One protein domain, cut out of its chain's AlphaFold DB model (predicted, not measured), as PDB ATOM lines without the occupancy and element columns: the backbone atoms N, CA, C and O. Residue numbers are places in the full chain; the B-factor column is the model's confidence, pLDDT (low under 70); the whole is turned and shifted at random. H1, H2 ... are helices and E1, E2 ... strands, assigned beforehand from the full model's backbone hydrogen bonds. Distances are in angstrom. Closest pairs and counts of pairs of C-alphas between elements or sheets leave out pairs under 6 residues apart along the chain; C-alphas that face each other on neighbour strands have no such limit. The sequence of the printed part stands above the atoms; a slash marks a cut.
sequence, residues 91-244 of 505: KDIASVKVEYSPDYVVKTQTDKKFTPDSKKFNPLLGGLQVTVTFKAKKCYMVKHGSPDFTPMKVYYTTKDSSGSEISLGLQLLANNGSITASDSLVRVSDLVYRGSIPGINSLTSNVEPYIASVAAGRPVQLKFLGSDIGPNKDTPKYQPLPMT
ATOM      1  N   LYS A  91       9.841  20.219 -50.373       79.31
ATOM      2  CA  LYS A  91      10.657  21.360 -50.833       79.31
ATOM      3  C   LYS A  91       9.929  22.712 -50.789       79.31
ATOM      4  O   LYS A  91      10.570  23.753 -50.628       79.31
ATOM      5  N   ASP A  92       8.603  22.699 -50.916       79.19
ATOM      6  CA  ASP A  92       7.780  23.908 -50.992       79.19
ATOM      7  C   ASP A  92       7.369  24.419 -49.604       79.19
ATOM      8  O   ASP A  92       6.815  25.509 -49.478       79.19
ATOM      9  N   ILE A  93       7.668  23.679 -48.532       82.88
ATOM     10  CA  ILE A  93       7.353  24.111 -47.172       82.88
ATOM     11  C   ILE A  93       8.218  25.332 -46.818       82.88
ATOM     12  O   ILE A  93       9.443  25.238 -46.693       82.88
ATOM     13  N   ALA A  94       7.579  26.466 -46.546       85.12
ATOM     14  CA  ALA A  94       8.195  27.670 -46.000       85.12
ATOM     15  C   ALA A  94       8.530  27.486 -44.513       85.12
ATOM     16  O   ALA A  94       9.695  27.553 -44.117       85.12
ATOM     17  N   SER A  95       7.538  27.141 -43.688       87.75
ATOM     18  CA  SER A  95       7.700  27.008 -42.236       87.75
ATOM     19  C   SER A  95       6.860  25.869 -41.660       87.75
ATOM     20  O   SER A  95       5.904  25.401 -42.275       87.75
ATOM     21  N   VAL A  96       7.252  25.391 -40.479       88.12
ATOM     22  CA  VAL A  96       6.499  24.399 -39.710       88.12
ATOM     23  C   VAL A  96       6.393  24.905 -38.280       88.12
ATOM     24  O   VAL A  96       7.402  25.214 -37.647       88.12
ATOM     25  N   LYS A  97       5.169  24.976 -37.765       89.50
ATOM     26  CA  LYS A  97       4.872  25.283 -36.369       89.50
ATOM     27  C   LYS A  97       4.310  24.032 -35.711       89.50
ATOM     28  O   LYS A  97       3.385  23.419 -36.238       89.50
ATOM     29  N   VAL A  98       4.876  23.659 -34.570       87.62
ATOM     30  CA  VAL A  98       4.442  22.501 -33.786       87.62
ATOM     31  C   VAL A  98       4.081  22.985 -32.397       87.62
ATOM     32  O   VAL A  98       4.870  23.684 -31.766       87.62
ATOM     33  N   GLU A  99       2.883  22.642 -31.949       89.50
ATOM     34  CA  GLU A  99       2.333  23.033 -30.653       89.50
ATOM     35  C   GLU A  99       1.552  21.861 -30.058       89.50
ATOM     36  O   GLU A  99       1.231  20.895 -30.748       89.50
ATOM     37  N   TYR A 100       1.225  21.933 -28.771       88.88
ATOM     38  CA  TYR A 100       0.237  21.021 -28.207       88.88
ATOM     39  C   TYR A 100      -1.142  21.310 -28.796       88.88
ATOM     40  O   TYR A 100      -1.500  22.474 -28.984       88.88
ATOM     41  N   SER A 101      -1.922  20.263 -29.075       86.81
ATOM     42  CA  SER A 101      -3.286  20.464 -29.555       86.81
ATOM     43  C   SER A 101      -4.122  21.202 -28.498       86.81
ATOM     44  O   SER A 101      -3.971  20.921 -27.303       86.81
ATOM     45  N   PRO A 102      -5.019  22.124 -28.899       88.25
ATOM     46  CA  PRO A 102      -5.873  22.848 -27.958       88.25
ATOM     47  C   PRO A 102      -6.643  21.918 -27.014       88.25
ATOM     48  O   PRO A 102      -6.657  22.147 -25.807       88.25
ATOM     49  N   ASP A 103      -7.178  20.810 -27.534       87.31
ATOM     50  CA  ASP A 103      -7.901  19.812 -26.739       87.31
ATOM     51  C   ASP A 103      -7.015  19.168 -25.668       87.31
ATOM     52  O   ASP A 103      -7.444  18.960 -24.533       87.31
ATOM     53  N   TYR A 104      -5.752  18.876 -25.999       87.44
ATOM     54  CA  TYR A 104      -4.805  18.340 -25.026       87.44
ATOM     55  C   TYR A 104      -4.466  19.372 -23.944       87.44
ATOM     56  O   TYR A 104      -4.402  19.020 -22.763       87.44
ATOM     57  N   VAL A 105      -4.294  20.644 -24.314       91.88
ATOM     58  CA  VAL A 105      -4.054  21.737 -23.357       91.88
ATOM     59  C   VAL A 105      -5.246  21.896 -22.408       91.88
ATOM     60  O   VAL A 105      -5.060  21.885 -21.193       91.88
ATOM     61  N   VAL A 106      -6.473  21.951 -22.933       93.38
ATOM     62  CA  VAL A 106      -7.694  22.061 -22.116       93.38
ATOM     63  C   VAL A 106      -7.840  20.859 -21.182       93.38
ATOM     64  O   VAL A 106      -8.100  21.024 -19.986       93.38
ATOM     65  N   LYS A 107      -7.617  19.642 -21.693       91.31
ATOM     66  CA  LYS A 107      -7.706  18.411 -20.900       91.31
ATOM     67  C   LYS A 107      -6.663  18.366 -19.784       91.31
ATOM     68  O   LYS A 107      -6.982  18.012 -18.654       91.31
ATOM     69  N   THR A 108      -5.417  18.741 -20.062       91.69
ATOM     70  CA  THR A 108      -4.355  18.761 -19.039       91.69
ATOM     71  C   THR A 108      -4.587  19.832 -17.978       91.69
ATOM     72  O   THR A 108      -4.406  19.555 -16.792       91.69
ATOM     73  N   GLN A 109      -5.089  21.009 -18.351       94.62
ATOM     74  CA  GLN A 109      -5.469  22.042 -17.384       94.62
ATOM     75  C   GLN A 109      -6.625  21.581 -16.487       94.62
ATOM     76  O   GLN A 109      -6.561  21.736 -15.265       94.62
ATOM     77  N   THR A 110      -7.646  20.957 -17.077       93.75
ATOM     78  CA  THR A 110      -8.866  20.548 -16.367       93.75
ATOM     79  C   THR A 110      -8.641  19.311 -15.501       93.75
ATOM     80  O   THR A 110      -8.899  19.351 -14.296       93.75
ATOM     81  N   ASP A 111      -8.105  18.238 -16.081       91.88
ATOM     82  CA  ASP A 111      -8.012  16.925 -15.433       91.88
ATOM     83  C   ASP A 111      -6.712  16.772 -14.647       91.88
ATOM     84  O   ASP A 111      -6.669  16.113 -13.606       91.88
ATOM     85  N   LYS A 112      -5.625  17.361 -15.159       91.69
ATOM     86  CA  LYS A 112      -4.279  17.172 -14.613       91.69
ATOM     87  C   LYS A 112      -3.739  18.392 -13.869       91.69
ATOM     88  O   LYS A 112      -2.698  18.282 -13.232       91.69
ATOM     89  N   LYS A 113      -4.450  19.523 -13.873       95.06
ATOM     90  CA  LYS A 113      -4.121  20.736 -13.100       95.06
ATOM     91  C   LYS A 113      -2.762  21.363 -13.458       95.06
ATOM     92  O   LYS A 113      -2.087  21.927 -12.592       95.06
ATOM     93  N   PHE A 114      -2.353  21.278 -14.726       94.56
ATOM     94  CA  PHE A 114      -1.164  21.970 -15.236       94.56
ATOM     95  C   PHE A 114      -1.328  22.410 -16.695       94.56
ATOM     96  O   PHE A 114      -2.170  21.886 -17.418       94.56
ATOM     97  N   THR A 115      -0.505  23.369 -17.128       93.88
ATOM     98  CA  THR A 115      -0.396  23.766 -18.541       93.88
ATOM     99  C   THR A 115       0.873  23.150 -19.135       93.88
ATOM    100  O   THR A 115       1.944  23.367 -18.562       93.88
ATOM    101  N   PRO A 116       0.794  22.390 -20.242       90.94
ATOM    102  CA  PRO A 116       1.969  21.826 -20.899       90.94
ATOM    103  C   PRO A 116       2.968  22.909 -21.334       90.94
ATOM    104  O   PRO A 116       2.574  23.958 -21.842       90.94
ATOM    105  N   ASP A 117       4.266  22.652 -21.162       89.88
ATOM    106  CA  ASP A 117       5.327  23.566 -21.600       89.88
ATOM    107  C   ASP A 117       5.512  23.457 -23.120       89.88
ATOM    108  O   ASP A 117       6.097  22.495 -23.614       89.88
ATOM    109  N   SER A 118       5.044  24.452 -23.879       84.81
ATOM    110  CA  SER A 118       5.144  24.459 -25.348       84.81
ATOM    111  C   SER A 118       6.582  24.450 -25.878       84.81
ATOM    112  O   SER A 118       6.799  24.212 -27.065       84.81
ATOM    113  N   LYS A 119       7.579  24.688 -25.016       88.56
ATOM    114  CA  LYS A 119       9.001  24.617 -25.367       88.56
ATOM    115  C   LYS A 119       9.592  23.226 -25.165       88.56
ATOM    116  O   LYS A 119      10.765  23.042 -25.477       88.56
ATOM    117  N   LYS A 120       8.842  22.281 -24.596       87.88
ATOM    118  CA  LYS A 120       9.328  20.951 -24.226       87.88
ATOM    119  C   LYS A 120       8.276  19.894 -24.521       87.88
ATOM    120  O   LYS A 120       7.415  19.614 -23.692       87.88
ATOM    121  N   PHE A 121       8.382  19.272 -25.687       87.00
ATOM    122  CA  PHE A 121       7.498  18.170 -26.051       87.00
ATOM    123  C   PHE A 121       7.941  16.880 -25.374       87.00
ATOM    124  O   PHE A 121       9.129  16.656 -25.149       87.00
ATOM    125  N   ASN A 122       6.990  16.012 -25.054       80.88
ATOM    126  CA  ASN A 122       7.289  14.703 -24.498       80.88
ATOM    127  C   ASN A 122       6.892  13.607 -25.498       80.88
ATOM    128  O   ASN A 122       5.788  13.676 -26.038       80.88
ATOM    129  N   PRO A 123       7.736  12.580 -25.714       65.94
ATOM    130  CA  PRO A 123       7.461  11.528 -26.691       65.94
ATOM    131  C   PRO A 123       6.217  10.684 -26.368       65.94
ATOM    132  O   PRO A 123       5.691  10.034 -27.259       65.94
ATOM    133  N   LEU A 124       5.720  10.686 -25.129       70.75
ATOM    134  CA  LEU A 124       4.601   9.847 -24.688       70.75
ATOM    135  C   LEU A 124       3.373  10.621 -24.222       70.75
ATOM    136  O   LEU A 124       2.380   9.998 -23.870       70.75
ATOM    137  N   LEU A 125       3.419  11.947 -24.115       64.50
ATOM    138  CA  LEU A 125       2.337  12.704 -23.486       64.50
ATOM    139  C   LEU A 125       1.931  13.883 -24.364       64.50
ATOM    140  O   LEU A 125       2.502  14.968 -24.281       64.50
ATOM    141  N   GLY A 126       0.896  13.652 -25.169       68.06
ATOM    142  CA  GLY A 126       0.080  14.705 -25.762       68.06
ATOM    143  C   GLY A 126      -0.175  14.557 -27.250       68.06
ATOM    144  O   GLY A 126       0.637  14.011 -27.989       68.06
ATOM    145  N   GLY A 127      -1.335  15.053 -27.680       75.88
ATOM    146  CA  GLY A 127      -1.579  15.323 -29.092       75.88
ATOM    147  C   GLY A 127      -0.813  16.579 -29.492       75.88
ATOM    148  O   GLY A 127      -0.863  17.584 -28.777       75.88
ATOM    149  N   LEU A 128      -0.104  16.525 -30.615       80.44
ATOM    150  CA  LEU A 128       0.528  17.699 -31.206       80.44
ATOM    151  C   LEU A 128      -0.330  18.211 -32.356       80.44
ATOM    152  O   LEU A 128      -0.848  17.434 -33.156       80.44
ATOM    153  N   GLN A 129      -0.447  19.524 -32.465       83.50
ATOM    154  CA  GLN A 129      -0.939  20.191 -33.654       83.50
ATOM    155  C   GLN A 129       0.258  20.648 -34.484       83.50
ATOM    156  O   GLN A 129       1.164  21.317 -33.984       83.50
ATOM    157  N   VAL A 130       0.255  20.291 -35.764       80.00
ATOM    158  CA  VAL A 130       1.280  20.696 -36.724       80.00
ATOM    159  C   VAL A 130       0.647  21.587 -37.770       80.00
ATOM    160  O   VAL A 130      -0.297  21.196 -38.453       80.00
ATOM    161  N   THR A 131       1.187  22.793 -37.890       80.44
ATOM    162  CA  THR A 131       0.828  23.752 -38.929       80.44
ATOM    163  C   THR A 131       1.996  23.874 -39.897       80.44
ATOM    164  O   THR A 131       3.075  24.329 -39.521       80.44
ATOM    165  N   VAL A 132       1.794  23.454 -41.138       76.62
ATOM    166  CA  VAL A 132       2.777  23.517 -42.219       76.62
ATOM    167  C   VAL A 132       2.381  24.660 -43.140       76.62
ATOM    168  O   VAL A 132       1.251  24.715 -43.606       76.62
ATOM    169  N   THR A 133       3.295  25.585 -43.390       78.94
ATOM    170  CA  THR A 133       3.070  26.732 -44.273       78.94
ATOM    171  C   THR A 133       3.925  26.545 -45.517       78.94
ATOM    172  O   THR A 133       5.131  26.332 -45.388       78.94
ATOM    173  N   PHE A 134       3.327  26.593 -46.702       75.31
ATOM    174  CA  PHE A 134       3.982  26.396 -47.994       75.31
ATOM    175  C   PHE A 134       4.163  27.724 -48.715       75.31
ATOM    176  O   PHE A 134       3.270  28.567 -48.695       75.31
ATOM    177  N   LYS A 135       5.298  27.877 -49.398       76.12
ATOM    178  CA  LYS A 135       5.570  29.042 -50.239       76.12
ATOM    179  C   LYS A 135       4.497  29.143 -51.316       76.12
ATOM    180  O   LYS A 135       4.235  28.166 -52.017       76.12
ATOM    181  N   ALA A 136       3.911  30.323 -51.473       66.19
ATOM    182  CA  ALA A 136       2.965  30.567 -52.554       66.19
ATOM    183  C   ALA A 136       3.614  30.301 -53.930       66.19
ATOM    184  O   ALA A 136       4.683  30.835 -54.243       66.19
ATOM    185  N   LYS A 137       2.954  29.497 -54.771       65.31
ATOM    186  CA  LYS A 137       3.309  29.340 -56.189       65.31
ATOM    187  C   LYS A 137       2.574  30.397 -57.015       65.31
ATOM    188  O   LYS A 137       1.407  30.687 -56.755       65.31
ATOM    189  N   LYS A 138       3.248  30.976 -58.014       56.53
ATOM    190  CA  LYS A 138       2.754  32.132 -58.797       56.53
ATOM    191  C   LYS A 138       1.432  31.890 -59.546       56.53
ATOM    192  O   LYS A 138       0.748  32.843 -59.888       56.53
ATOM    193  N   CYS A 139       1.077  30.637 -59.776       54.88
ATOM    194  CA  CYS A 139       0.087  30.202 -60.765       54.88
ATOM    195  C   CYS A 139      -1.266  29.864 -60.116       54.88
ATOM    196  O   CYS A 139      -2.274  29.749 -60.799       54.88
ATOM    197  N   TYR A 140      -1.326  29.829 -58.778       53.81
ATOM    198  CA  TYR A 140      -2.548  29.574 -58.001       53.81
ATOM    199  C   TYR A 140      -3.386  30.836 -57.711       53.81
ATOM    200  O   TYR A 140      -4.194  30.861 -56.786       53.81
ATOM    201  N   MET A 141      -3.222  31.911 -58.492       48.22
ATOM    202  CA  MET A 141      -3.984  33.154 -58.287       48.22
ATOM    203  C   MET A 141      -5.412  33.127 -58.858       48.22
ATOM    204  O   MET A 141      -6.117  34.134 -58.757       48.22
ATOM    205  N   VAL A 142      -5.868  32.016 -59.447       45.81
ATOM    206  CA  VAL A 142      -7.167  31.968 -60.129       45.81
ATOM    207  C   VAL A 142      -8.183  31.186 -59.301       45.81
ATOM    208  O   VAL A 142      -8.026  29.999 -59.034       45.81
ATOM    209  N   LYS A 143      -9.225  31.906 -58.871       42.47
ATOM    210  CA  LYS A 143     -10.427  31.408 -58.192       42.47
ATOM    211  C   LYS A 143     -10.911  30.071 -58.783       42.47
ATOM    212  O   LYS A 143     -11.174  30.029 -59.980       42.47
ATOM    213  N   HIS A 144     -11.160  29.088 -57.909       42.47
ATOM    214  CA  HIS A 144     -12.102  27.952 -58.050       42.47
ATOM    215  C   HIS A 144     -11.574  26.506 -57.974       42.47
ATOM    216  O   HIS A 144     -12.372  25.590 -58.151       42.47
ATOM    217  N   GLY A 145     -10.327  26.256 -57.574       49.06
ATOM    218  CA  GLY A 145      -9.872  24.899 -57.232       49.06
ATOM    219  C   GLY A 145      -9.170  24.849 -55.879       49.06
ATOM    220  O   GLY A 145      -8.273  25.651 -55.626       49.06
ATOM    221  N   SER A 146      -9.558  23.914 -55.007       49.81
ATOM    222  CA  SER A 146      -8.691  23.513 -53.892       49.81
ATOM    223  C   SER A 146      -7.404  22.939 -54.488       49.81
ATOM    224  O   SER A 146      -7.513  22.119 -55.396       49.81
ATOM    225  N   PRO A 147      -6.206  23.339 -54.026       52.19
ATOM    226  CA  PRO A 147      -4.971  22.800 -54.569       52.19
ATOM    227  C   PRO A 147      -4.920  21.278 -54.434       52.19
ATOM    228  O   PRO A 147      -5.225  20.750 -53.358       52.19
ATOM    229  N   ASP A 148      -4.495  20.595 -55.499       51.12
ATOM    230  CA  ASP A 148      -4.231  19.158 -55.471       51.12
ATOM    231  C   ASP A 148      -3.013  18.889 -54.578       51.12
ATOM    232  O   ASP A 148      -1.844  18.981 -54.964       51.12
ATOM    233  N   PHE A 149      -3.306  18.600 -53.313       55.28
ATOM    234  CA  PHE A 149      -2.314  18.177 -52.343       55.28
ATOM    235  C   PHE A 149      -1.948  16.721 -52.596       55.28
ATOM    236  O   PHE A 149      -2.721  15.806 -52.301       55.28
ATOM    237  N   THR A 150      -0.714  16.488 -53.029       57.97
ATOM    238  CA  THR A 150      -0.108  15.167 -52.891       57.97
ATOM    239  C   THR A 150      -0.047  14.797 -51.406       57.97
ATOM    240  O   THR A 150       0.483  15.583 -50.611       57.97
ATOM    241  N   PRO A 151      -0.583  13.633 -50.989       62.06
ATOM    242  CA  PRO A 151      -0.565  13.221 -49.592       62.06
ATOM    243  C   PRO A 151       0.866  13.188 -49.050       62.06
ATOM    244  O   PRO A 151       1.684  12.361 -49.451       62.06
ATOM    245  N   MET A 152       1.178  14.092 -48.124       71.44
ATOM    246  CA  MET A 152       2.496  14.147 -47.507       71.44
ATOM    247  C   MET A 152       2.582  13.124 -46.376       71.44
ATOM    248  O   MET A 152       1.768  13.121 -45.450       71.44
ATOM    249  N   LYS A 153       3.603  12.272 -46.426       77.19
ATOM    250  CA  LYS A 153       3.942  11.367 -45.332       77.19
ATOM    251  C   LYS A 153       4.743  12.138 -44.294       77.19
ATOM    252  O   LYS A 153       5.723  12.812 -44.613       77.19
ATOM    253  N   VAL A 154       4.324  12.032 -43.040       78.69
ATOM    254  CA  VAL A 154       5.028  12.637 -41.910       78.69
ATOM    255  C   VAL A 154       5.546  11.517 -41.027       78.69
ATOM    256  O   VAL A 154       4.840  10.545 -40.765       78.69
ATOM    257  N   TYR A 155       6.785  11.645 -40.575       81.81
ATOM    258  CA  TYR A 155       7.418  10.686 -39.683       81.81
ATOM    259  C   TYR A 155       7.944  11.404 -38.447       81.81
ATOM    260  O   TYR A 155       8.512  12.491 -38.559       81.81
ATOM    261  N   TYR A 156       7.832  10.769 -37.283       83.81
ATOM    262  CA  TYR A 156       8.799  11.028 -36.221       83.81
ATOM    263  C   TYR A 156      10.113  10.385 -36.616       83.81
ATOM    264  O   TYR A 156      10.116   9.240 -37.055       83.81
ATOM    265  N   THR A 157      11.218  11.102 -36.460       88.25
ATOM    266  CA  THR A 157      12.530  10.558 -36.786       88.25
ATOM    267  C   THR A 157      13.590  10.962 -35.774       88.25
ATOM    268  O   THR A 157      13.511  12.015 -35.136       88.25
ATOM    269  N   THR A 158      14.577  10.093 -35.611       90.94
ATOM    270  CA  THR A 158      15.778  10.316 -34.810       90.94
ATOM    271  C   THR A 158      16.928   9.490 -35.385       90.94
ATOM    272  O   THR A 158      16.747   8.716 -36.324       90.94
ATOM    273  N   LYS A 159      18.118   9.631 -34.803       89.31
ATOM    274  CA  LYS A 159      19.253   8.743 -35.061       89.31
ATOM    275  C   LYS A 159      19.513   7.842 -33.864       89.31
ATOM    276  O   LYS A 159      19.394   8.285 -32.721       89.31
ATOM    277  N   ASP A 160      19.886   6.598 -34.123       86.38
ATOM    278  CA  ASP A 160      20.362   5.678 -33.091       86.38
ATOM    279  C   ASP A 160      21.827   5.963 -32.692       86.38
ATOM    280  O   ASP A 160      22.408   6.990 -33.054       86.38
ATOM    281  N   SER A 161      22.437   5.075 -31.903       86.94
ATOM    282  CA  SER A 161      23.850   5.193 -31.510       86.94
ATOM    283  C   SER A 161      24.845   4.947 -32.647       86.94
ATOM    284  O   SER A 161      25.981   5.391 -32.534       86.94
ATOM    285  N   SER A 162      24.441   4.261 -33.721       90.38
ATOM    286  CA  SER A 162      25.255   4.055 -34.929       90.38
ATOM    287  C   SER A 162      25.159   5.228 -35.913       90.38
ATOM    288  O   SER A 162      25.953   5.326 -36.845       90.38
ATOM    289  N   GLY A 163      24.199   6.135 -35.699       87.25
ATOM    290  CA  GLY A 163      23.880   7.234 -36.604       87.25
ATOM    291  C   GLY A 163      22.815   6.888 -37.650       87.25
ATOM    292  O   GLY A 163      22.491   7.752 -38.470       87.25
ATOM    293  N   SER A 164      22.252   5.679 -37.604       89.25
ATOM    294  CA  SER A 164      21.196   5.219 -38.510       89.25
ATOM    295  C   SER A 164      19.867   5.906 -38.190       89.25
ATOM    296  O   SER A 164      19.526   6.102 -37.020       89.25
ATOM    297  N   GLU A 165      19.120   6.294 -39.228       88.81
ATOM    298  CA  GLU A 165      17.804   6.925 -39.078       88.81
ATOM    299  C   GLU A 165      16.771   5.889 -38.609       88.81
ATOM    300  O   GLU A 165      16.593   4.844 -39.233       88.81
ATOM    301  N   ILE A 166      16.059   6.204 -37.529       85.75
ATOM    302  CA  ILE A 166      14.874   5.475 -37.076       85.75
ATOM    303  C   ILE A 166      13.683   6.381 -37.341       85.75
ATOM    304  O   ILE A 166      13.667   7.519 -36.872       85.75
ATOM    305  N   SER A 167      12.690   5.873 -38.069       84.19
ATOM    306  CA  SER A 167      11.513   6.642 -38.468       84.19
ATOM    307  C   SER A 167      10.227   5.889 -38.136       84.19
ATOM    308  O   SER A 167      10.089   4.706 -38.433       84.19
ATOM    309  N   LEU A 168       9.272   6.589 -37.527       78.38
ATOM    310  CA  LEU A 168       7.942   6.092 -37.190       78.38
ATOM    311  C   LEU A 168       6.910   6.876 -37.995       78.38
ATOM    312  O   LEU A 168       6.776   8.089 -37.824       78.38
ATOM    313  N   GLY A 169       6.208   6.181 -38.890       72.81
ATOM    314  CA  GLY A 169       5.169   6.782 -39.724       72.81
ATOM    315  C   GLY A 169       4.010   7.302 -38.883       72.81
ATOM    316  O   GLY A 169       3.548   6.626 -37.965       72.81
ATOM    317  N   LEU A 170       3.544   8.503 -39.207       69.38
ATOM    318  CA  LEU A 170       2.418   9.137 -38.543       69.38
ATOM    319  C   LEU A 170       1.188   9.103 -39.434       69.38
ATOM    320  O   LEU A 170       1.237   9.486 -40.603       69.38
ATOM    321  N   GLN A 171       0.067   8.687 -38.855       61.88
ATOM    322  CA  GLN A 171      -1.228   8.831 -39.497       61.88
ATOM    323  C   GLN A 171      -1.733  10.254 -39.246       61.88
ATOM    324  O   GLN A 171      -1.996  10.637 -38.105       61.88
ATOM    325  N   LEU A 172      -1.841  11.051 -40.308       57.75
ATOM    326  CA  LEU A 172      -2.473  12.364 -40.237       57.75
ATOM    327  C   LEU A 172      -3.988  12.166 -40.144       57.75
ATOM    328  O   LEU A 172      -4.623  11.706 -41.091       57.75
ATOM    329  N   LEU A 173      -4.567  12.503 -38.992       50.69
ATOM    330  CA  LEU A 173      -6.016  12.560 -38.831       50.69
ATOM    331  C   LEU A 173      -6.491  13.911 -39.377       50.69
ATOM    332  O   LEU A 173      -6.324  14.949 -38.733       50.69
ATOM    333  N   ALA A 174      -7.050  13.910 -40.587       46.19
ATOM    334  CA  ALA A 174      -7.820  15.045 -41.077       46.19
ATOM    335  C   ALA A 174      -9.137  15.080 -40.288       46.19
ATOM    336  O   ALA A 174      -9.989  14.211 -40.466       46.19
ATOM    337  N   ASN A 175      -9.295  16.043 -39.378       36.69
ATOM    338  CA  ASN A 175     -10.557  16.222 -38.661       36.69
ATOM    339  C   ASN A 175     -11.662  16.530 -39.684       36.69
ATOM    340  O   ASN A 175     -11.665  17.599 -40.286       36.69
ATOM    341  N   ASN A 176     -12.580  15.578 -39.881       30.98
ATOM    342  CA  ASN A 176     -13.791  15.696 -40.695       30.98
ATOM    343  C   ASN A 176     -13.584  16.294 -42.092       30.98
ATOM    344  O   ASN A 176     -14.022  17.411 -42.347       30.98
ATOM    345  N   GLY A 177     -12.965  15.538 -43.005       27.94
ATOM    346  CA  GLY A 177     -13.231  15.628 -44.451       27.94
ATOM    347  C   GLY A 177     -13.051  16.985 -45.145       27.94
ATOM    348  O   GLY A 177     -13.391  17.099 -46.317       27.94
ATOM    349  N   SER A 178     -12.510  18.000 -44.475       29.31
ATOM    350  CA  SER A 178     -12.152  19.266 -45.089       29.31
ATOM    351  C   SER A 178     -10.696  19.558 -44.779       29.31
ATOM    352  O   SER A 178     -10.293  19.830 -43.646       29.31
ATOM    353  N   ILE A 179      -9.891  19.526 -45.835       35.69
ATOM    354  CA  ILE A 179      -8.762  20.436 -45.946       35.69
ATOM    355  C   ILE A 179      -9.414  21.820 -45.988       35.69
ATOM    356  O   ILE A 179      -9.767  22.318 -47.053       35.69
ATOM    357  N   THR A 180      -9.684  22.417 -44.830       30.33
ATOM    358  CA  THR A 180     -10.041  23.833 -44.780       30.33
ATOM    359  C   THR A 180      -8.749  24.597 -45.019       30.33
ATOM    360  O   THR A 180      -8.064  25.019 -44.090       30.33
ATOM    361  N   ALA A 181      -8.392  24.764 -46.296       34.53
ATOM    362  CA  ALA A 181      -7.715  25.982 -46.698       34.53
ATOM    363  C   ALA A 181      -8.644  27.098 -46.217       34.53
ATOM    364  O   ALA A 181      -9.774  27.204 -46.693       34.53
ATOM    365  N   SER A 182      -8.265  27.818 -45.158       32.59
ATOM    366  CA  SER A 182      -9.068  28.943 -44.697       32.59
ATOM    367  C   SER A 182      -9.049  29.971 -45.817       32.59
ATOM    368  O   SER A 182      -8.060  30.683 -45.998       32.59
ATOM    369  N   ASP A 183     -10.118  29.959 -46.600       29.39
ATOM    370  CA  ASP A 183     -10.310  30.798 -47.762       29.39
ATOM    371  C   ASP A 183     -10.452  32.241 -47.272       29.39
ATOM    372  O   ASP A 183     -11.479  32.691 -46.765       29.39
ATOM    373  N   SER A 184      -9.347  32.967 -47.330       27.50
ATOM    374  CA  SER A 184      -9.326  34.421 -47.338       27.50
ATOM    375  C   SER A 184      -8.217  34.831 -48.290       27.50
ATOM    376  O   SER A 184      -7.149  35.296 -47.904       27.50
ATOM    377  N   LEU A 185      -8.497  34.590 -49.572       34.97
ATOM    378  CA  LEU A 185      -7.794  35.130 -50.727       34.97
ATOM    379  C   LEU A 185      -7.840  36.664 -50.690       34.97
ATOM    380  O   LEU A 185      -8.706  37.294 -51.292       34.97
ATOM    381  N   VAL A 186      -6.862  37.273 -50.019       28.78
ATOM    382  CA  VAL A 186      -6.387  38.618 -50.350       28.78
ATOM    383  C   VAL A 186      -4.857  38.618 -50.283       28.78
ATOM    384  O   VAL A 186      -4.279  38.773 -49.217       28.78
ATOM    385  N   ARG A 187      -4.235  38.508 -51.469       35.03
ATOM    386  CA  ARG A 187      -2.800  38.699 -51.785       35.03
ATOM    387  C   ARG A 187      -1.811  37.685 -51.193       35.03
ATOM    388  O   ARG A 187      -1.581  37.684 -49.997       35.03
ATOM    389  N   VAL A 188      -1.112  36.966 -52.084       40.38
ATOM    390  CA  VAL A 188       0.255  36.409 -51.899       40.38
ATOM    391  C   VAL A 188       0.517  35.792 -50.513       40.38
ATOM    392  O   VAL A 188       1.584  35.974 -49.936       40.38
ATOM    393  N   SER A 189      -0.466  35.114 -49.927       50.44
ATOM    394  CA  SER A 189      -0.320  34.524 -48.601       50.44
ATOM    395  C   SER A 189       0.010  33.052 -48.761       50.44
ATOM    396  O   SER A 189      -0.669  32.341 -49.502       50.44
ATOM    397  N   ASP A 190       1.061  32.616 -48.079       57.91
ATOM    398  CA  ASP A 190       1.476  31.222 -48.017       57.91
ATOM    399  C   ASP A 190       0.295  30.278 -47.714       57.91
ATOM    400  O   ASP A 190      -0.581  30.582 -46.899       57.91
ATOM    401  N   LEU A 191       0.280  29.111 -48.358       62.06
ATOM    402  CA  LEU A 191      -0.746  28.088 -48.149       62.06
ATOM    403  C   LEU A 191      -0.516  27.412 -46.793       62.06
ATOM    404  O   LEU A 191       0.576  26.914 -46.525       62.06
ATOM    405  N   VAL A 192      -1.534  27.370 -45.933       64.00
ATOM    406  CA  VAL A 192      -1.417  26.820 -44.573       64.00
ATOM    407  C   VAL A 192      -2.164  25.492 -44.460       64.00
ATOM    408  O   VAL A 192      -3.383  25.438 -44.588       64.00
ATOM    409  N   TYR A 193      -1.431  24.429 -44.145       67.94
ATOM    410  CA  TYR A 193      -1.944  23.103 -43.819       67.94
ATOM    411  C   TYR A 193      -1.917  22.882 -42.306       67.94
ATOM    412  O   TYR A 193      -0.917  23.169 -41.648       67.94
ATOM    413  N   ARG A 194      -2.997  22.341 -41.739       66.56
ATOM    414  CA  ARG A 194      -3.087  22.007 -40.311       66.56
ATOM    415  C   ARG A 194      -3.454  20.540 -40.147       66.56
ATOM    416  O   ARG A 194      -4.443  20.086 -40.709       66.56
ATOM    417  N   GLY A 195      -2.682  19.824 -39.339       65.75
ATOM    418  CA  GLY A 195      -2.938  18.434 -38.978       65.75
ATOM    419  C   GLY A 195      -2.741  18.202 -37.486       65.75
ATOM    420  O   GLY A 195      -2.023  18.949 -36.818       65.75
ATOM    421  N   SER A 196      -3.375  17.152 -36.965       67.81
ATOM    422  CA  SER A 196      -3.127  16.668 -35.606       67.81
ATOM    423  C   SER A 196      -2.353  15.359 -35.668       67.81
ATOM    424  O   SER A 196      -2.720  14.445 -36.405       67.81
ATOM    425  N   ILE A 197      -1.281  15.279 -34.886       68.12
ATOM    426  CA  ILE A 197      -0.486  14.072 -34.690       68.12
ATOM    427  C   ILE A 197      -0.849  13.522 -33.307       68.12
ATOM    428  O   ILE A 197      -0.613  14.210 -32.305       68.12
ATOM    429  N   PRO A 198      -1.425  12.309 -33.213       65.38
ATOM    430  CA  PRO A 198      -1.609  11.671 -31.918       65.38
ATOM    431  C   PRO A 198      -0.243  11.424 -31.262       65.38
ATOM    432  O   PRO A 198       0.750  11.161 -31.943       65.38
ATOM    433  N   GLY A 199      -0.185  11.515 -29.933       61.75
ATOM    434  CA  GLY A 199       1.022  11.156 -29.187       61.75
ATOM    435  C   GLY A 199       1.438   9.706 -29.459       61.75
ATOM    436  O   GLY A 199       0.605   8.876 -29.825       61.75
ATOM    437  N   ILE A 200       2.718   9.376 -29.247       57.72
ATOM    438  CA  ILE A 200       3.300   8.053 -29.569       57.72
ATOM    439  C   ILE A 200       2.763   6.927 -28.643       57.72
ATOM    440  O   ILE A 200       3.127   5.759 -28.734       57.72
ATOM    441  N   ASN A 201       1.832   7.268 -27.756       54.81
ATOM    442  CA  ASN A 201       1.177   6.443 -26.749       54.81
ATOM    443  C   ASN A 201       0.546   5.160 -27.315       54.81
ATOM    444  O   ASN A 201       0.421   4.179 -26.590       54.81
ATOM    445  N   SER A 202       0.139   5.160 -28.589       50.41
ATOM    446  CA  SER A 202      -0.461   4.002 -29.263       50.41
ATOM    447  C   SER A 202       0.559   2.984 -29.797       50.41
ATOM    448  O   SER A 202       0.153   1.957 -30.333       50.41
ATOM    449  N   LEU A 203       1.870   3.240 -29.672       52.50
ATOM    450  CA  LEU A 203       2.939   2.487 -30.350       52.50
ATOM    451  C   LEU A 203       4.058   2.080 -29.372       52.50
ATOM    452  O   LEU A 203       5.242   2.298 -29.629       52.50
ATOM    453  N   THR A 204       3.676   1.516 -28.224       58.34
ATOM    454  CA  THR A 204       4.498   1.386 -27.003       58.34
ATOM    455  C   THR A 204       5.847   0.673 -27.170       58.34
ATOM    456  O   THR A 204       6.784   1.027 -26.458       58.34
ATOM    457  N   SER A 205       6.013  -0.251 -28.123       58.50
ATOM    458  CA  SER A 205       7.308  -0.907 -28.392       58.50
ATOM    459  C   SER A 205       8.295  -0.045 -29.194       58.50
ATOM    460  O   SER A 205       9.501  -0.268 -29.124       58.50
ATOM    461  N   ASN A 206       7.818   0.975 -29.916       69.94
ATOM    462  CA  ASN A 206       8.637   1.769 -30.837       69.94
ATOM    463  C   ASN A 206       9.157   3.083 -30.231       69.94
ATOM    464  O   ASN A 206       9.848   3.832 -30.921       69.94
ATOM    465  N   VAL A 207       8.838   3.398 -28.966       81.69
ATOM    466  CA  VAL A 207       9.168   4.709 -28.360       81.69
ATOM    467  C   VAL A 207      10.533   4.738 -27.672       81.69
ATOM    468  O   VAL A 207      11.167   5.792 -27.603       81.69
ATOM    469  N   GLU A 208      11.029   3.594 -27.204       85.31
ATOM    470  CA  GLU A 208      12.302   3.512 -26.475       85.31
ATOM    471  C   GLU A 208      13.503   4.103 -27.238       85.31
ATOM    472  O   GLU A 208      14.263   4.868 -26.638       85.31
ATOM    473  N   PRO A 209      13.667   3.888 -28.561       83.75
ATOM    474  CA  PRO A 209      14.757   4.519 -29.305       83.75
ATOM    475  C   PRO A 209      14.700   6.054 -29.303       83.75
ATOM    476  O   PRO A 209      15.743   6.719 -29.323       83.75
ATOM    477  N   TYR A 210      13.501   6.639 -29.241       86.69
ATOM    478  CA  TYR A 210      13.311   8.088 -29.149       86.69
ATOM    479  C   TYR A 210      13.663   8.599 -27.755       86.69
ATOM    480  O   TYR A 210      14.408   9.570 -27.639       86.69
ATOM    481  N   ILE A 211      13.219   7.909 -26.703       89.56
ATOM    482  CA  ILE A 211      13.593   8.217 -25.313       89.56
ATOM    483  C   ILE A 211      15.118   8.165 -25.148       89.56
ATOM    484  O   ILE A 211      15.720   9.095 -24.603       89.56
ATOM    485  N   ALA A 212      15.758   7.111 -25.660       89.38
ATOM    486  CA  ALA A 212      17.209   6.955 -25.640       89.38
ATOM    487  C   ALA A 212      17.920   8.065 -26.429       89.38
ATOM    488  O   ALA A 212      18.964   8.563 -26.008       89.38
ATOM    489  N   SER A 213      17.349   8.495 -27.555       90.62
ATOM    490  CA  SER A 213      17.890   9.600 -28.349       90.62
ATOM    491  C   SER A 213      17.827  10.931 -27.610       90.62
ATOM    492  O   SER A 213      18.840  11.620 -27.529       90.62
ATOM    493  N   VAL A 214      16.688  11.246 -26.991       92.50
ATOM    494  CA  VAL A 214      16.534  12.443 -26.154       92.50
ATOM    495  C   VAL A 214      17.498  12.402 -24.967       92.50
ATOM    496  O   VAL A 214      18.142  13.405 -24.665       92.50
ATOM    497  N   ALA A 215      17.668  11.238 -24.329       92.31
ATOM    498  CA  ALA A 215      18.619  11.057 -23.228       92.31
ATOM    499  C   ALA A 215      20.076  11.295 -23.660       92.31
ATOM    500  O   ALA A 215      20.870  11.803 -22.871       92.31
ATOM    501  N   ALA A 216      20.415  10.946 -24.903       92.12
ATOM    502  CA  ALA A 216      21.733  11.145 -25.498       92.12
ATOM    503  C   ALA A 216      21.923  12.540 -26.131       92.12
ATOM    504  O   ALA A 216      22.955  12.786 -26.753       92.12
ATOM    505  N   GLY A 217      20.939  13.443 -26.027       92.12
ATOM    506  CA  GLY A 217      20.989  14.765 -26.661       92.12
ATOM    507  C   GLY A 217      20.907  14.730 -28.193       92.12
ATOM    508  O   GLY A 217      21.256  15.709 -28.850       92.12
ATOM    509  N   ARG A 218      20.457  13.613 -28.778       92.44
ATOM    510  CA  ARG A 218      20.243  13.490 -30.223       92.44
ATOM    511  C   ARG A 218      18.928  14.175 -30.618       92.44
ATOM    512  O   ARG A 218      17.942  14.066 -29.887       92.44
ATOM    513  N   PRO A 219      18.888  14.873 -31.767       90.94
ATOM    514  CA  PRO A 219      17.692  15.582 -32.194       90.94
ATOM    515  C   PRO A 219      16.587  14.596 -32.582       90.94
ATOM    516  O   PRO A 219      16.805  13.694 -33.388       90.94
ATOM    517  N   VAL A 220      15.389  14.832 -32.056       90.19
ATOM    518  CA  VAL A 220      14.148  14.240 -32.564       90.19
ATOM    519  C   VAL A 220      13.480  15.268 -33.467       90.19
ATOM    520  O   VAL A 220      13.450  16.459 -33.148       90.19
ATOM    521  N   GLN A 221      12.984  14.830 -34.619       91.38
ATOM    522  CA  GLN A 221      12.479  15.720 -35.660       91.38
ATOM    523  C   GLN A 221      11.187  15.166 -36.268       91.38
ATOM    524  O   GLN A 221      10.937  13.961 -36.223       91.38
ATOM    525  N   LEU A 222      10.380  16.044 -36.865       88.56
ATOM    526  CA  LEU A 222       9.405  15.635 -37.873       88.56
ATOM    527  C   LEU A 222      10.099  15.607 -39.228       88.56
ATOM    528  O   LEU A 222      10.739  16.588 -39.607       88.56
ATOM    529  N   LYS A 223       9.944  14.507 -39.954       88.62
ATOM    530  CA  LYS A 223      10.368  14.370 -41.346       88.62
ATOM    531  C   LYS A 223       9.137  14.423 -42.233       88.62
ATOM    532  O   LYS A 223       8.228  13.612 -42.081       88.62
ATOM    533  N   PHE A 224       9.131  15.377 -43.147       85.81
ATOM    534  CA  PHE A 224       8.099  15.575 -44.150       85.81
ATOM    535  C   PHE A 224       8.601  15.023 -45.475       85.81
ATOM    536  O   PHE A 224       9.661  15.435 -45.945       85.81
ATOM    537  N   LEU A 225       7.848  14.091 -46.046       82.88
ATOM    538  CA  LEU A 225       8.145  13.448 -47.316       82.88
ATOM    539  C   LEU A 225       6.889  13.510 -48.188       82.88
ATOM    540  O   LEU A 225       5.884  12.867 -47.887       82.88
ATOM    541  N   GLY A 226       6.927  14.326 -49.231       74.69
ATOM    542  CA  GLY A 226       5.943  14.317 -50.304       74.69
ATOM    543  C   GLY A 226       6.076  13.065 -51.171       74.69
ATOM    544  O   GLY A 226       6.958  12.227 -50.967       74.69
ATOM    545  N   SER A 227       5.177  12.918 -52.137       65.25
ATOM    546  CA  SER A 227       5.332  11.902 -53.177       65.25
ATOM    547  C   SER A 227       6.603  12.188 -53.990       65.25
ATOM    548  O   SER A 227       6.988  13.347 -54.148       65.25
ATOM    549  N   ASP A 228       7.259  11.152 -54.516       64.94
ATOM    550  CA  ASP A 228       8.256  11.349 -55.572       64.94
ATOM    551  C   ASP A 228       7.490  11.734 -56.836       64.94
ATOM    552  O   ASP A 228       6.785  10.916 -57.429       64.94
ATOM    553  N   ILE A 229       7.549  13.015 -57.177       53.88
ATOM    554  CA  ILE A 229       6.726  13.602 -58.221       53.88
ATOM    555  C   ILE A 229       7.611  13.872 -59.452       53.88
ATOM    556  O   ILE A 229       8.435  14.792 -59.465       53.88
ATOM    557  N   GLY A 230       7.446  13.051 -60.494       57.31
ATOM    558  CA  GLY A 230       8.195  13.157 -61.753       57.31
ATOM    559  C   GLY A 230       9.695  12.840 -61.613       57.31
ATOM    560  O   GLY A 230      10.075  12.014 -60.783       57.31
ATOM    561  N   PRO A 231      10.587  13.467 -62.411       51.94
ATOM    562  CA  PRO A 231      12.038  13.257 -62.303       51.94
ATOM    563  C   PRO A 231      12.650  13.882 -61.034       51.94
ATOM    564  O   PRO A 231      13.819  13.645 -60.720       51.94
ATOM    565  N   ASN A 232      11.875  14.680 -60.294       58.12
ATOM    566  CA  ASN A 232      12.321  15.370 -59.096       58.12
ATOM    567  C   ASN A 232      12.064  14.495 -57.865       58.12
ATOM    568  O   ASN A 232      10.957  14.474 -57.330       58.12
ATOM    569  N   LYS A 233      13.107  13.808 -57.384       65.94
ATOM    570  CA  LYS A 233      13.062  13.142 -56.073       65.94
ATOM    571  C   LYS A 233      12.765  14.174 -54.990       65.94
ATOM    572  O   LYS A 233      13.465  15.190 -54.902       65.94
ATOM    573  N   ASP A 234      11.747  13.923 -54.172       72.25
ATOM    574  CA  ASP A 234      11.421  14.847 -53.091       72.25
ATOM    575  C   ASP A 234      12.544  14.819 -52.045       72.25
ATOM    576  O   ASP A 234      13.024  13.761 -51.633       72.25
ATOM    577  N   THR A 235      13.021  15.998 -51.642       81.69
ATOM    578  CA  THR A 235      14.081  16.106 -50.632       81.69
ATOM    579  C   THR A 235      13.426  16.344 -49.281       81.69
ATOM    580  O   THR A 235      12.865  17.424 -49.098       81.69
ATOM    581  N   PRO A 236      13.510  15.399 -48.325       87.38
ATOM    582  CA  PRO A 236      12.739  15.493 -47.095       87.38
ATOM    583  C   PRO A 236      13.036  16.779 -46.325       87.38
ATOM    584  O   PRO A 236      14.199  17.133 -46.103       87.38
ATOM    585  N   LYS A 237      11.984  17.439 -45.832       89.69
ATOM    586  CA  LYS A 237      12.137  18.542 -44.881       89.69
ATOM    587  C   LYS A 237      12.136  18.013 -43.454       89.69
ATOM    588  O   LYS A 237      11.256  17.249 -43.069       89.69
ATOM    589  N   TYR A 238      13.084  18.486 -42.652       91.56
ATOM    590  CA  TYR A 238      13.195  18.145 -41.237       91.56
ATOM    591  C   TYR A 238      12.832  19.348 -40.361       91.56
ATOM    592  O   TYR A 238      13.350  20.447 -40.556       91.56
ATOM    593  N   GLN A 239      11.962  19.134 -39.377       92.25
ATOM    594  CA  GLN A 239      11.613  20.116 -38.351       92.25
ATOM    595  C   GLN A 239      12.064  19.598 -36.981       92.25
ATOM    596  O   GLN A 239      11.458  18.655 -36.469       92.25
ATOM    597  N   PRO A 240      13.093  20.199 -36.358       92.06
ATOM    598  CA  PRO A 240      13.493  19.851 -35.001       92.06
ATOM    599  C   PRO A 240      12.357  20.035 -34.000       92.06
ATOM    600  O   PRO A 240      11.630  21.033 -34.046       92.06
ATOM    601  N   LEU A 241      12.248  19.087 -33.073       89.75
ATOM    602  CA  LEU A 241      11.332  19.139 -31.946       89.75
ATOM    603  C   LEU A 241      12.138  19.233 -30.647       89.75
ATOM    604  O   LEU A 241      13.018  18.398 -30.422       89.75
ATOM    605  N   PRO A 242      11.849  20.204 -29.764       90.62
ATOM    606  CA  PRO A 242      12.500  20.297 -28.462       90.62
ATOM    607  C   PRO A 242      11.943  19.230 -27.507       90.62
ATOM    608  O   PRO A 242      11.157  19.517 -26.608       90.62
ATOM    609  N   MET A 243      12.312  17.970 -27.732       89.81
ATOM    610  CA  MET A 243      11.847  16.845 -26.926       89.81
ATOM    611  C   MET A 243      12.534  16.794 -25.554       89.81
ATOM    612  O   MET A 243      13.711  17.124 -25.410       89.81
ATOM    613  N   THR A 244      11.810  16.321 -24.542       92.69
ATOM    614  CA  THR A 244      12.327  16.051 -23.201       92.69
ATOM    615  C   THR A 244      11.834  14.709 -22.671       92.69
ATOM    616  O   THR A 244      10.683  14.319 -22.869       92.69
TER     617      THR A 244
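What this domain is: This is residues 91 to 244 of the 505 residues of an uncharacterized protein of Parcubacteria group bacterium GW2011_GWA2_47_64 (UniProt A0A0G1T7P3). Two small, strongly twisted sheets lie face to face as a sandwich with crossed strands: E4, E3, E6 and E7 make one sheet, E1, E2 and E5 the other. H2 packs over E3 of the four-stranded sheet, while H1 meets the three-stranded sheet only through its residues 102 to 105, and long loops join many of the parts. The printed part has 154 residues with two named helices and seven named strands, in the order E1 H1 E2 E3 E4 E5 H2 E6 E7; both sheets are antiparallel, ordered E4 - E3 - E6 - E7 and E1 - E2 - E5. The class is mixed, helices and strands, with 65 residues, under half, in named elements. The whole is compact, with a radius of gyration of the C-alphas of 17.1 A, and only just flat, spanning 49 by 43 by 24 A.

Where its parts are: E1, residues 93 to 100, begins at C-alpha 93 (7.353, 24.111, -47.172) and is 20.5 A long. H1 is residues 102 to 112, 14.6 A, and E2 residues 128 to 134, 19.2 A. E3, residues 153 to 159, is 18.6 A long, and E4, residues 165 to 170, is 15.6 A. E5 is residues 191 to 197, 19.4 A. H2, residues 208 to 215, begins at C-alpha 208 (12.302, 3.512, -26.475). E6 is residues 220 to 225, and E7, residues 237 to 241, ends at C-alpha 241 (11.332, 19.139, -31.946).

How they stand to each other: In the three-stranded sheet, E1 and E2 are antiparallel at 165 degrees, with N 97 and O 131 at 2.8 A. E2 and E5 are antiparallel at 159 degrees, with N 130 and O 195 at 2.8 A. H1 only grazes this sheet; its closest C-alphas to E2 are those of Pro 102 and Gln 129, 8.0 A apart. In the other sheet, E3 and E4 form a hairpin, with N 168 and O 156 at 2.8 A. E3 and E6 are antiparallel at 144 degrees, with N 155 and O 223 at 2.9 A. E6 and E7 form a hairpin, with N 239 and O 222 at 2.8 A. These N and O pairs are within hydrogen-bond range. The facing parts of the two sheets are 10.4 A centre to centre, their strands at 61 degrees. The closest C-alphas of E1 and E7, Val 96 and Gln 239, are 6.8 A apart. H2 is on the four-stranded sheet, over E3, at a height over the sheet of 8.3 A; it runs slantwise to the strands, at 52 degrees to E3 on the local plane. H1 and H2 are apart. In both helices every O i to N i+4 pair is within hydrogen-bond range.

The domain as a whole: The two C-alphas farthest apart, those of Lys 113 and Pro 231, are 52.3 A apart, and the printed part has no cut. The links H1 to E2, E2 to E3, E4 to E5 and E6 to E7 are long. The mean pLDDT of the printed part is 72.5; 63 residues are under 70, among them residues 136 to 151, 170 to 206 and 227 to 233.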